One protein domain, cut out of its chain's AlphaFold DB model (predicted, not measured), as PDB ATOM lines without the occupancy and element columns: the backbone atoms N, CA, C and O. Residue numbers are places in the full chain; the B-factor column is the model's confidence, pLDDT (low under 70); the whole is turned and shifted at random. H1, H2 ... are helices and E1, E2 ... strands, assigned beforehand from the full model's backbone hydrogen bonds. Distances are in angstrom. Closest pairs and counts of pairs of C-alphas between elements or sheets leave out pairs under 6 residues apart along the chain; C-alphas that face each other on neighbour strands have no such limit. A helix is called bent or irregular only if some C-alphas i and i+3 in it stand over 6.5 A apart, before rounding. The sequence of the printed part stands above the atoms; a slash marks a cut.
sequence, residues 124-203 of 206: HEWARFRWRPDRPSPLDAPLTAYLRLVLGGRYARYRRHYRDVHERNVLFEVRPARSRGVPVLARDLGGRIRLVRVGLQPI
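Overview. This is residues 124 to 203 of the 206 residues of an uncharacterized protein of Catellatospora sp. IY07-71 (UniProt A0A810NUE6). A strongly twisted sheet of three strands has one bent helix, H1, covering one face; the two arms of the helix, H1a and H1b, make a corner, and the other face of the sheet has no named helix. Before the helix, a long stretch with no named element, residues 124 to 139, starts out paired with E1 at the sheet's edge. The printed part has 80 residues, with one named helix and then three named strands in the order H1, E1, E2, E3. The sheet runs E1, E3, E2, all antiparallel, and the class is mixed, helices and strands, in two layers, the helix arms on one face of the sheet. The whole is compact, with a radius of gyration of the C-alphas of 12.5 A, and spans 39 by 26 by 20 A.

Along the chain. Begin at C-alpha 124, at (109.116, 82.469, 153.331), and go through residues 124 to 139 to C-alpha 140, at (116.499, 75.262, 156.843), where H1 begins. By its hydrogen bonds H1 was assigned as one helix, residues 140 to 161, but it is bent: C-alphas 150 and 153 are 7.3 A apart. Its arm H1a, residues 140 to 150, is 15.4 A long, and its arm H1b, residues 153 to 161, is 12.7 A long. Next come E1, residues 170 to 175, and E2, residues 182 to 187. Last is E3, residues 193 to 202, 26.2 A long, which bends by 50 degrees at residue 196 and ends at C-alpha 202, at (108.002, 93.639, 154.370).

Arrangement. Look first at the inner strand E3. Its neighbour E1 is antiparallel at 144 degrees, with N 171 and O 201 2.8 A apart, within hydrogen-bond range. E2 and E3 are a hairpin, antiparallel at 125 degrees, with N 184 and O 196 3.0 A apart, also within range. Residues 124 to 125 pair antiparallel with residues 171 to 172 of E1. H1a is on the sheet at a height of 9.6 A, slantwise to the strands at 53 degrees to E3 on the local plane; its closest C-alphas to E2 are those of Leu 147 and Val 182, 7.5 A. H1b is on the same face, over E3 and along the strands at 10 degrees on the local plane; the closest C-alphas are those of Tyr 155 and Leu 200, 7.5 A. The arms are only just about perpendicular, at 72 degrees. In H1a and H1b every O i to N i+4 pair is within hydrogen-bond range.

Size, cuts and confidence. The C-alphas farthest apart, those of Arg 163 and Arg 192, are 39.0 A from each other. The printed part has no cut. The link from E2 to E3 is tight; those from H1 to E1 and from E1 to E2 are short. The mean pLDDT of the printed part is 87.4, and residues 163 to 164 are under 70.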
ATOM      1  N   HIS A 124     109.337  83.069 152.027       85.69
ATOM      2  CA  HIS A 124     109.116  82.469 153.331       85.69
ATOM      3  C   HIS A 124     109.172  83.543 154.409       85.69
ATOM      4  O   HIS A 124     109.825  84.561 154.218       85.69
ATOM      5  N   GLU A 125     108.512  83.321 155.540       87.19
ATOM      6  CA  GLU A 125     108.592  84.219 156.695       87.19
ATOM      7  C   GLU A 125     110.044  84.447 157.130       87.19
ATOM      8  O   GLU A 125     110.885  83.546 157.052       87.19
ATOM      9  N   TRP A 126     110.334  85.638 157.647       88.12
ATOM     10  CA  TRP A 126     111.651  86.019 158.160       88.12
ATOM     11  C   TRP A 126     112.170  85.062 159.241       88.12
ATOM     12  O   TRP A 126     113.375  84.831 159.360       88.12
ATOM     13  N   ALA A 127     111.260  84.471 160.014       88.31
ATOM     14  CA  ALA A 127     111.600  83.488 161.033       88.31
ATOM     15  C   ALA A 127     112.134  82.168 160.448       88.31
ATOM     16  O   ALA A 127     112.818  81.424 161.151       88.31
ATOM     17  N   ARG A 128     111.806  81.841 159.190       89.94
ATOM     18  CA  ARG A 128     112.043  80.510 158.624       89.94
ATOM     19  C   ARG A 128     112.133  80.542 157.104       89.94
ATOM     20  O   ARG A 128     111.115  80.520 156.422       89.94
ATOM     21  N   PHE A 129     113.347  80.447 156.579       91.31
ATOM     22  CA  PHE A 129     113.584  80.084 155.186       91.31
ATOM     23  C   PHE A 129     113.557  78.561 155.029       91.31
ATOM     24  O   PHE A 129     114.132  77.849 155.852       91.31
ATOM     25  N   ARG A 130     112.924  78.048 153.969       90.62
ATOM     26  CA  ARG A 130     112.942  76.612 153.670       90.62
ATOM     27  C   ARG A 130     113.817  76.321 152.459       90.62
ATOM     28  O   ARG A 130     113.569  76.827 151.372       90.62
ATOM     29  N   TRP A 131     114.801  75.441 152.629       89.75
ATOM     30  CA  TRP A 131     115.572  74.865 151.525       89.75
ATOM     31  C   TRP A 131     114.670  74.099 150.553       89.75
ATOM     32  O   TRP A 131     114.900  74.097 149.341       89.75
ATOM     33  N   ARG A 132     113.650  73.432 151.109       86.50
ATOM     34  CA  ARG A 132     112.646  72.659 150.386       86.50
ATOM     35  C   ARG A 132     111.243  73.216 150.626       86.50
ATOM     36  O   ARG A 132     110.821  73.316 151.776       86.50
ATOM     37  N   PRO A 133     110.473  73.514 149.574       78.50
ATOM     38  CA  PRO A 133     109.126  74.049 149.735       78.50
ATOM     39  C   PRO A 133     108.140  73.016 150.303       78.50
ATOM     40  O   PRO A 133     107.222  73.393 151.025       78.50
ATOM     41  N   ASP A 134     108.347  71.724 150.023       79.44
ATOM     42  CA  ASP A 134     107.417  70.635 150.345       79.44
ATOM     43  C   ASP A 134     107.533  70.108 151.781       79.44
ATOM     44  O   ASP A 134     106.564  69.596 152.335       79.44
ATOM     45  N   ARG A 135     108.711  70.212 152.401       84.06
ATOM     46  CA  ARG A 135     108.964  69.636 153.728       84.06
ATOM     47  C   ARG A 135     110.113  70.324 154.459       84.06
ATOM     48  O   ARG A 135     111.004  70.847 153.792       84.06
ATOM     49  N   PRO A 136     110.139  70.266 155.801       88.44
ATOM     50  CA  PRO A 136     111.284  70.720 156.578       88.44
ATOM     51  C   PRO A 136     112.576  69.992 156.187       88.44
ATOM     52  O   PRO A 136     112.565  68.808 155.835       88.44
ATOM     53  N   SER A 137     113.699  70.698 156.277       91.50
ATOM     54  CA  SER A 137     115.039  70.160 156.061       91.50
ATOM     55  C   SER A 137     115.983  70.592 157.186       91.50
ATOM     56  O   SER A 137     115.885  71.725 157.655       91.50
ATOM     57  N   PRO A 138     116.975  69.764 157.566       91.38
ATOM     58  CA  PRO A 138     118.049  70.196 158.464       91.38
ATOM     59  C   PRO A 138     118.822  71.421 157.951       91.38
ATOM     60  O   PRO A 138     119.425  72.142 158.738       91.38
ATOM     61  N   LEU A 139     118.780  71.685 156.637       92.31
ATOM     62  CA  LEU A 139     119.401  72.858 156.015       92.31
ATOM     63  C   LEU A 139     118.612  74.159 156.229       92.31
ATOM     64  O   LEU A 139     119.158  75.238 156.012       92.31
ATOM     65  N   ASP A 140     117.355  74.085 156.672       93.69
ATOM     66  CA  ASP A 140     116.499  75.262 156.843       93.69
ATOM     67  C   ASP A 140     117.060  76.208 157.912       93.69
ATOM     68  O   ASP A 140     117.164  77.414 157.687       93.69
ATOM     69  N   ALA A 141     117.476  75.664 159.058       93.81
ATOM     70  CA  ALA A 141     118.031  76.436 160.167       93.81
ATOM     71  C   ALA A 141     119.328  77.188 159.799       93.81
ATOM     72  O   ALA A 141     119.349  78.413 159.961       93.81
ATOM     73  N   PRO A 142     120.386  76.542 159.260       95.25
ATOM     74  CA  PRO A 142     121.612  77.250 158.894       95.25
ATOM     75  C   PRO A 142     121.389  78.266 157.767       95.25
ATOM     76  O   PRO A 142     121.939  79.365 157.831       95.25
ATOM     77  N   LEU A 143     120.545  77.965 156.773       93.75
ATOM     78  CA  LEU A 143     120.216  78.929 155.715       93.75
ATOM     79  C   LEU A 143     119.446  80.130 156.256       93.75
ATOM     80  O   LEU A 143     119.737  81.265 155.883       93.75
ATOM     81  N   THR A 144     118.495  79.895 157.160       94.75
ATOM     82  CA  THR A 144     117.767  80.966 157.843       94.75
ATOM     83  C   THR A 144     118.729  81.837 158.645       94.75
ATOM     84  O   THR A 144     118.695  83.056 158.507       94.75
ATOM     85  N   ALA A 145     119.621  81.242 159.442       95.25
ATOM     86  CA  ALA A 145     120.609  81.979 160.227       95.25
ATOM     87  C   ALA A 145     121.533  82.825 159.335       95.25
ATOM     88  O   ALA A 145     121.714  84.016 159.587       95.25
ATOM     89  N   TYR A 146     122.042  82.241 158.247       95.81
ATOM     90  CA  TYR A 146     122.845  82.946 157.250       95.81
ATOM     91  C   TYR A 146     122.092  84.136 156.637       95.81
ATOM     92  O   TYR A 146     122.598  85.260 156.616       95.81
ATOM     93  N   LEU A 147     120.857  83.921 156.181       95.94
ATOM     94  CA  LEU A 147     120.036  84.977 155.594       95.94
ATOM     95  C   LEU A 147     119.721  86.088 156.599       95.94
ATOM     96  O   LEU A 147     119.792  87.263 156.237       95.94
ATOM     97  N   ARG A 148     119.425  85.743 157.858       95.19
ATOM     98  CA  ARG A 148     119.203  86.718 158.937       95.19
ATOM     99  C   ARG A 148     120.462  87.517 159.245       95.19
ATOM    100  O   ARG A 148     120.353  88.717 159.472       95.19
ATOM    101  N   LEU A 149     121.638  86.897 159.202       95.81
ATOM    102  CA  LEU A 149     122.912  87.587 159.392       95.81
ATOM    103  C   LEU A 149     123.163  88.615 158.277       95.81
ATOM    104  O   LEU A 149     123.448  89.777 158.559       95.81
ATOM    105  N   VAL A 150     122.975  88.227 157.012       95.44
ATOM    106  CA  VAL A 150     123.242  89.106 155.858       95.44
ATOM    107  C   VAL A 150     122.172  90.195 155.685       95.44
ATOM    108  O   VAL A 150     122.483  91.345 155.372       95.44
ATOM    109  N   LEU A 151     120.892  89.860 155.875       94.69
ATOM    110  CA  LEU A 151     119.769  90.788 155.685       94.69
ATOM    111  C   LEU A 151     119.350  91.508 156.975       94.69
ATOM    112  O   LEU A 151     118.529  92.427 156.918       94.69
ATOM    113  N   GLY A 152     119.920  91.144 158.126       91.75
ATOM    114  CA  GLY A 152     119.518  91.632 159.447       91.75
ATOM    115  C   GLY A 152     119.605  93.146 159.590       91.75
ATOM    116  O   GLY A 152     118.703  93.763 160.149       91.75
ATOM    117  N   GLY A 153     120.617  93.777 158.988       90.81
ATOM    118  CA  GLY A 153     120.730  95.239 158.967       90.81
ATOM    119  C   GLY A 153     119.568  95.929 158.235       90.81
ATOM    120  O   GLY A 153     119.105  96.990 158.661       90.81
ATOM    121  N   ARG A 154     119.046  95.317 157.161       89.56
ATOM    122  CA  ARG A 154     117.856  95.816 156.449       89.56
ATOM    123  C   ARG A 154     116.593  95.590 157.273       89.56
ATOM    124  O   ARG A 154     115.796  96.514 157.395       89.56
ATOM    125  N   TYR A 155     116.452  94.417 157.888       88.69
ATOM    126  CA  TYR A 155     115.342  94.119 158.796       88.69
ATOM    127  C   TYR A 155     115.292  95.097 159.978       88.69
ATOM    128  O   TYR A 155     114.258  95.699 160.246       88.69
ATOM    129  N   ALA A 156     116.431  95.354 160.624       88.62
ATOM    130  CA  ALA A 156     116.534  96.310 161.724       88.62
ATOM    131  C   ALA A 156     116.195  97.746 161.294       88.62
ATOM    132  O   ALA A 156     115.635  98.514 162.074       88.62
ATOM    133  N   ARG A 157     116.517  98.134 160.053       87.31
ATOM    134  CA  ARG A 157     116.092  99.426 159.495       87.31
ATOM    135  C   ARG A 157     114.571  99.496 159.346       87.31
ATOM    136  O   ARG A 157     113.999 100.493 159.766       87.31
ATOM    137  N   TYR A 158     113.938  98.443 158.830       82.50
ATOM    138  CA  TYR A 158     112.477  98.376 158.732       82.50
ATOM    139  C   TYR A 158     111.801  98.417 160.100       82.50
ATOM    140  O   TYR A 158     110.937  99.257 160.308       82.50
ATOM    141  N   ARG A 159     112.258  97.606 161.061       84.31
ATOM    142  CA  ARG A 159     111.713  97.580 162.429       84.31
ATOM    143  C   ARG A 159     111.849  98.915 163.173       84.31
ATOM    144  O   ARG A 159     111.095  99.194 164.091       84.31
ATOM    145  N   ARG A 160     112.829  99.751 162.810       83.88
ATOM    146  CA  ARG A 160     112.944 101.115 163.359       83.88
ATOM    147  C   ARG A 160     111.943 102.090 162.742       83.88
ATOM    148  O   ARG A 160     111.581 103.055 163.402       83.88
ATOM    149  N   HIS A 161     111.548 101.867 161.493       79.25
ATOM    150  CA  HIS A 161     110.616 102.736 160.780       79.25
ATOM    151  C   HIS A 161     109.151 102.374 161.068       79.25
ATOM    152  O   HIS A 161     108.321 103.265 161.204       79.25
ATOM    153  N   TYR A 162     108.861 101.082 161.227       74.06
ATOM    154  CA  TYR A 162     107.534 100.531 161.499       74.06
ATOM    155  C   TYR A 162     107.565  99.779 162.839       74.06
ATOM    156  O   TYR A 162     108.317  98.811 162.994       74.06
ATOM    157  N   ARG A 163     106.818 100.271 163.838       67.12
ATOM    158  CA  ARG A 163     106.905  99.819 165.246       67.12
ATOM    159  C   ARG A 163     106.263  98.448 165.505       67.12
ATOM    160  O   ARG A 163     106.565  97.823 166.515       67.12
ATOM    161  N   ASP A 164     105.424  97.994 164.591       69.31
ATOM    162  CA  ASP A 164     104.607  96.771 164.575       69.31
ATOM    163  C   ASP A 164     105.250  95.608 163.791       69.31
ATOM    164  O   ASP A 164     104.672  94.524 163.669       69.31
ATOM    165  N   VAL A 165     106.466  95.793 163.263       73.12
ATOM    166  CA  VAL A 165     107.139  94.762 162.462       73.12
ATOM    167  C   VAL A 165     107.401  93.510 163.294       73.12
ATOM    168  O   VAL A 165     108.310  93.451 164.125       73.12
ATOM    169  N   HIS A 166     106.632  92.472 162.981       74.69
ATOM    170  CA  HIS A 166     106.807  91.120 163.484       74.69
ATOM    171  C   HIS A 166     107.504  90.236 162.440       74.69
ATOM    172  O   HIS A 166     107.387  90.456 161.234       74.69
ATOM    173  N   GLU A 167     108.165  89.158 162.873       77.88
ATOM    174  CA  GLU A 167     108.846  88.212 161.965       77.88
ATOM    175  C   GLU A 167     107.895  87.517 160.967       77.88
ATOM    176  O   GLU A 167     108.335  86.959 159.964       77.88
ATOM    177  N   ARG A 168     106.584  87.567 161.233       71.44
ATOM    178  CA  ARG A 168     105.519  87.044 160.358       71.44
ATOM    179  C   ARG A 168     105.145  88.015 159.235       71.44
ATOM    180  O   ARG A 168     104.588  87.604 158.224       71.44
ATOM    181  N   ASN A 169     105.503  89.286 159.393       75.06
ATOM    182  CA  ASN A 169     105.114  90.382 158.507       75.06
ATOM    183  C   ASN A 169     106.274  90.781 157.594       75.06
ATOM    184  O   ASN A 169     106.239  91.805 156.925       75.06
ATOM    185  N   VAL A 170     107.342  89.988 157.566       83.88
ATOM    186  CA  VAL A 170     108.479  90.198 156.680       83.88
ATOM    187  C   VAL A 170     108.841  88.871 156.051       83.88
ATOM    188  O   VAL A 170     108.922  87.855 156.733       83.88
ATOM    189  N   LEU A 171     109.063  88.886 154.742       88.69
ATOM    190  CA  LEU A 171     109.409  87.706 153.974       88.69
ATOM    191  C   LEU A 171     110.864  87.751 153.505       88.69
ATOM    192  O   LEU A 171     111.361  88.776 153.027       88.69
ATOM    193  N   PHE A 172     111.510  86.592 153.546       90.75
ATOM    194  CA  PHE A 172     112.541  86.219 152.592       90.75
ATOM    195  C   PHE A 172     111.896  86.004 151.230       90.75
ATOM    196  O   PHE A 172     111.405  84.919 150.917       90.75
ATOM    197  N   GLU A 173     111.888  87.047 150.416       91.19
ATOM    198  CA  GLU A 173     111.398  86.945 149.051       91.19
ATOM    199  C   GLU A 173     112.382  86.141 148.201       91.19
ATOM    200  O   GLU A 173     113.551  86.505 148.071       91.19
ATOM    201  N   VAL A 174     111.892  85.080 147.570       88.69
ATOM    202  CA  VAL A 174     112.631  84.260 146.617       88.69
ATOM    203  C   VAL A 174     112.433  84.827 145.213       88.69
ATOM    204  O   VAL A 174     111.343  84.809 144.645       88.69
ATOM    205  N   ARG A 175     113.530  85.306 144.631       88.12
ATOM    206  CA  ARG A 175     113.587  86.008 143.347       88.12
ATOM    207  C   ARG A 175     114.375  85.204 142.307       88.12
ATOM    208  O   ARG A 175     115.250  84.408 142.667       88.12
ATOM    209  N   PRO A 176     114.150  85.452 141.002       84.94
ATOM    210  CA  PRO A 176     114.980  84.892 139.934       84.94
ATOM    211  C   PRO A 176     116.473  85.204 140.120       84.94
ATOM    212  O   PRO A 176     116.815  86.292 140.585       84.94
ATOM    213  N   ALA A 177     117.358  84.307 139.669       87.06
ATOM    214  CA  ALA A 177     118.819  84.394 139.838       87.06
ATOM    215  C   ALA A 177     119.453  85.724 139.374       87.06
ATOM    216  O   ALA A 177     120.430  86.190 139.964       87.06
ATOM    217  N   ARG A 178     118.866  86.342 138.337       85.62
ATOM    218  CA  ARG A 178     119.279  87.634 137.756       85.62
ATOM    219  C   ARG A 178     118.901  88.864 138.594       85.62
ATOM    220  O   ARG A 178     119.296  89.974 138.263       85.62
ATOM    221  N   SER A 179     118.101  88.688 139.643       87.88
ATOM    222  CA  SER A 179     117.592  89.790 140.465       87.88
ATOM    223  C   SER A 179     118.601  90.205 141.537       87.88
ATOM    224  O   SER A 179     119.508  89.456 141.895       87.88
ATOM    225  N   ARG A 180     118.419  91.388 142.131       89.06
ATOM    226  CA  ARG A 180     119.199  91.787 143.314       89.06
ATOM    227  C   ARG A 180     118.771  90.974 144.542       89.06
ATOM    228  O   ARG A 180     117.576  90.838 144.808       89.06
ATOM    229  N   GLY A 181     119.744  90.503 145.318       92.88
ATOM    230  CA  GLY A 181     119.517  89.747 146.552       92.88
ATOM    231  C   GLY A 181     120.709  88.871 146.937       92.88
ATOM    232  O   GLY A 181     121.704  88.793 146.208       92.88
ATOM    233  N   VAL A 182     120.586  88.198 148.076       94.81
ATOM    234  CA  VAL A 182     121.577  87.237 148.572       94.81
ATOM    235  C   VAL A 182     121.481  85.961 147.730       94.81
ATOM    236  O   VAL A 182     120.382  85.423 147.599       94.81
ATOM    237  N   PRO A 183     122.567  85.493 147.095       95.44
ATOM    238  CA  PRO A 183     122.531  84.252 146.332       95.44
ATOM    239  C   PRO A 183     122.384  83.069 147.286       95.44
ATOM    240  O   PRO A 183     123.149  82.935 148.235       95.44
ATOM    241  N   VAL A 184     121.405  82.213 147.023       93.50
ATOM    242  CA  VAL A 184     121.142  81.008 147.812       93.50
ATOM    243  C   VAL A 184     120.762  79.895 146.847       93.50
ATOM    244  O   VAL A 184     120.042  80.125 145.875       93.50
ATOM    245  N   LEU A 185     121.272  78.688 147.072       92.62
ATOM    246  CA  LEU A 185     120.729  77.510 146.405       92.62
ATOM    247  C   LEU A 185     119.403  77.143 147.095       92.62
ATOM    248  O   LEU A 185     119.258  77.339 148.295       92.62
ATOM    249  N   ALA A 186     118.423  76.639 146.360       89.25
ATOM    250  CA  ALA A 186     117.179  76.114 146.925       89.25
ATOM    251  C   ALA A 186     116.641  74.997 146.028       89.25
ATOM    252  O   ALA A 186     116.963  74.952 144.837       89.25
ATOM    253  N   ARG A 187     115.821  74.091 146.566       89.12
ATOM    254  CA  ARG A 187     115.117  73.095 145.746       89.12
ATOM    255  C   ARG A 187     113.761  73.631 145.311       89.12
ATOM    256  O   ARG A 187     113.014  74.157 146.125       89.12
ATOM    257  N   ASP A 188     113.433  73.483 144.032       86.00
ATOM    258  CA  ASP A 188     112.078  73.751 143.546       86.00
ATOM    259  C   ASP A 188     111.111  72.599 143.898       86.00
ATOM    260  O   ASP A 188     111.525  71.544 144.386       86.00
ATOM    261  N   LEU A 189     109.806  72.781 143.654       79.75
ATOM    262  CA  LEU A 189     108.796  71.726 143.868       79.75
ATOM    263  C   LEU A 189     108.991  70.498 142.955       79.75
ATOM    264  O   LEU A 189     108.393  69.453 143.203       79.75
ATOM    265  N   GLY A 190     109.820  70.601 141.910       80.50
ATOM    266  CA  GLY A 190     110.259  69.471 141.086       80.50
ATOM    267  C   GLY A 190     111.493  68.758 141.651       80.50
ATOM    268  O   GLY A 190     112.012  67.839 141.024       80.50
ATOM    269  N   GLY A 191     111.995  69.188 142.812       83.25
ATOM    270  CA  GLY A 191     113.169  68.634 143.477       83.25
ATOM    271  C   GLY A 191     114.508  69.093 142.897       83.25
ATOM    272  O   GLY A 191     115.550  68.686 143.421       83.25
ATOM    273  N   ARG A 192     114.523  69.945 141.862       88.00
ATOM    274  CA  ARG A 192     115.759  70.410 141.217       88.00
ATOM    275  C   ARG A 192     116.396  71.518 142.045       88.00
ATOM    276  O   ARG A 192     115.707  72.412 142.527       88.00
ATOM    277  N   ILE A 193     117.720  71.471 142.186       92.19
ATOM    278  CA  ILE A 193     118.476  72.547 142.833       92.19
ATOM    279  C   ILE A 193     118.562  73.725 141.859       92.19
ATOM    280  O   ILE A 193     118.926  73.561 140.695       92.19
ATOM    281  N   ARG A 194     118.210  74.915 142.336       89.44
ATOM    282  CA  ARG A 194     118.231  76.170 141.587       89.44
ATOM    283  C   ARG A 194     119.010  77.211 142.373       89.44
ATOM    284  O   ARG A 194     118.847  77.321 143.585       89.44
ATOM    285  N   LEU A 195     119.805  78.012 141.672       92.50
ATOM    286  CA  LEU A 195     120.304  79.262 142.227       92.50
ATOM    287  C   LEU A 195     119.173  80.293 142.209       92.50
ATOM    288  O   LEU A 195     118.601  80.579 141.156       92.50
ATOM    289  N   VAL A 196     118.867  80.854 143.372       91.44
ATOM    290  CA  VAL A 196     117.883  81.921 143.551       91.44
ATOM    291  C   VAL A 196     118.527  83.121 144.232       91.44
ATOM    292  O   VAL A 196     119.653  83.066 144.731       91.44
ATOM    293  N   ARG A 197     117.808  84.240 144.230       93.44
ATOM    294  CA  ARG A 197     118.192  85.451 144.953       93.44
ATOM    295  C   ARG A 197     117.187  85.685 146.058       93.44
ATOM    296  O   ARG A 197     115.995  85.688 145.791       93.44
ATOM    297  N   VAL A 198     117.662  85.910 147.273       92.81
ATOM    298  CA  VAL A 198     116.802  86.182 148.419       92.81
ATOM    299  C   VAL A 198     116.835  87.669 148.742       92.81
ATOM    300  O   VAL A 198     117.893  88.257 148.991       92.81
ATOM    301  N   GLY A 199     115.667  88.292 148.668       91.62
ATOM    302  CA  GLY A 199     115.416  89.659 149.091       91.62
ATOM    303  C   GLY A 199     114.732  89.721 150.451       91.62
ATOM    304  O   GLY A 199     114.367  88.703 151.030       91.62
ATOM    305  N   LEU A 200     114.545  90.945 150.937       89.50
ATOM    306  CA  LEU A 200     113.714  91.221 152.100       89.50
ATOM    307  C   LEU A 200     112.480  91.983 151.633       89.50
ATOM    308  O   LEU A 200     112.639  93.040 151.017       89.50
ATOM    309  N   GLN A 201     111.300  91.454 151.935       86.81
ATOM    310  CA  GLN A 201     110.027  92.032 151.529       86.81
ATOM    311  C   GLN A 201     109.100  92.176 152.744       86.81
ATOM    312  O   GLN A 201     108.524  91.183 153.189       86.81
ATOM    313  N   PRO A 202     108.969  93.383 153.314       78.00
ATOM    314  CA  PRO A 202     108.002  93.639 154.370       78.00
ATOM    315  C   PRO A 202     106.558  93.660 153.849       78.00
ATOM    316  O   PRO A 202     106.276  93.991 152.697       78.00
ATOM    317  N   ILE A 203     105.642  93.316 154.742       70.38
ATOM    318  CA  ILE A 203     104.191  93.379 154.615       70.38
ATOM    319  C   ILE A 203     103.743  94.294 155.758       70.38
ATOM    320  O   ILE A 203     103.975  93.958 156.913       70.38
TER     321      ILE A 203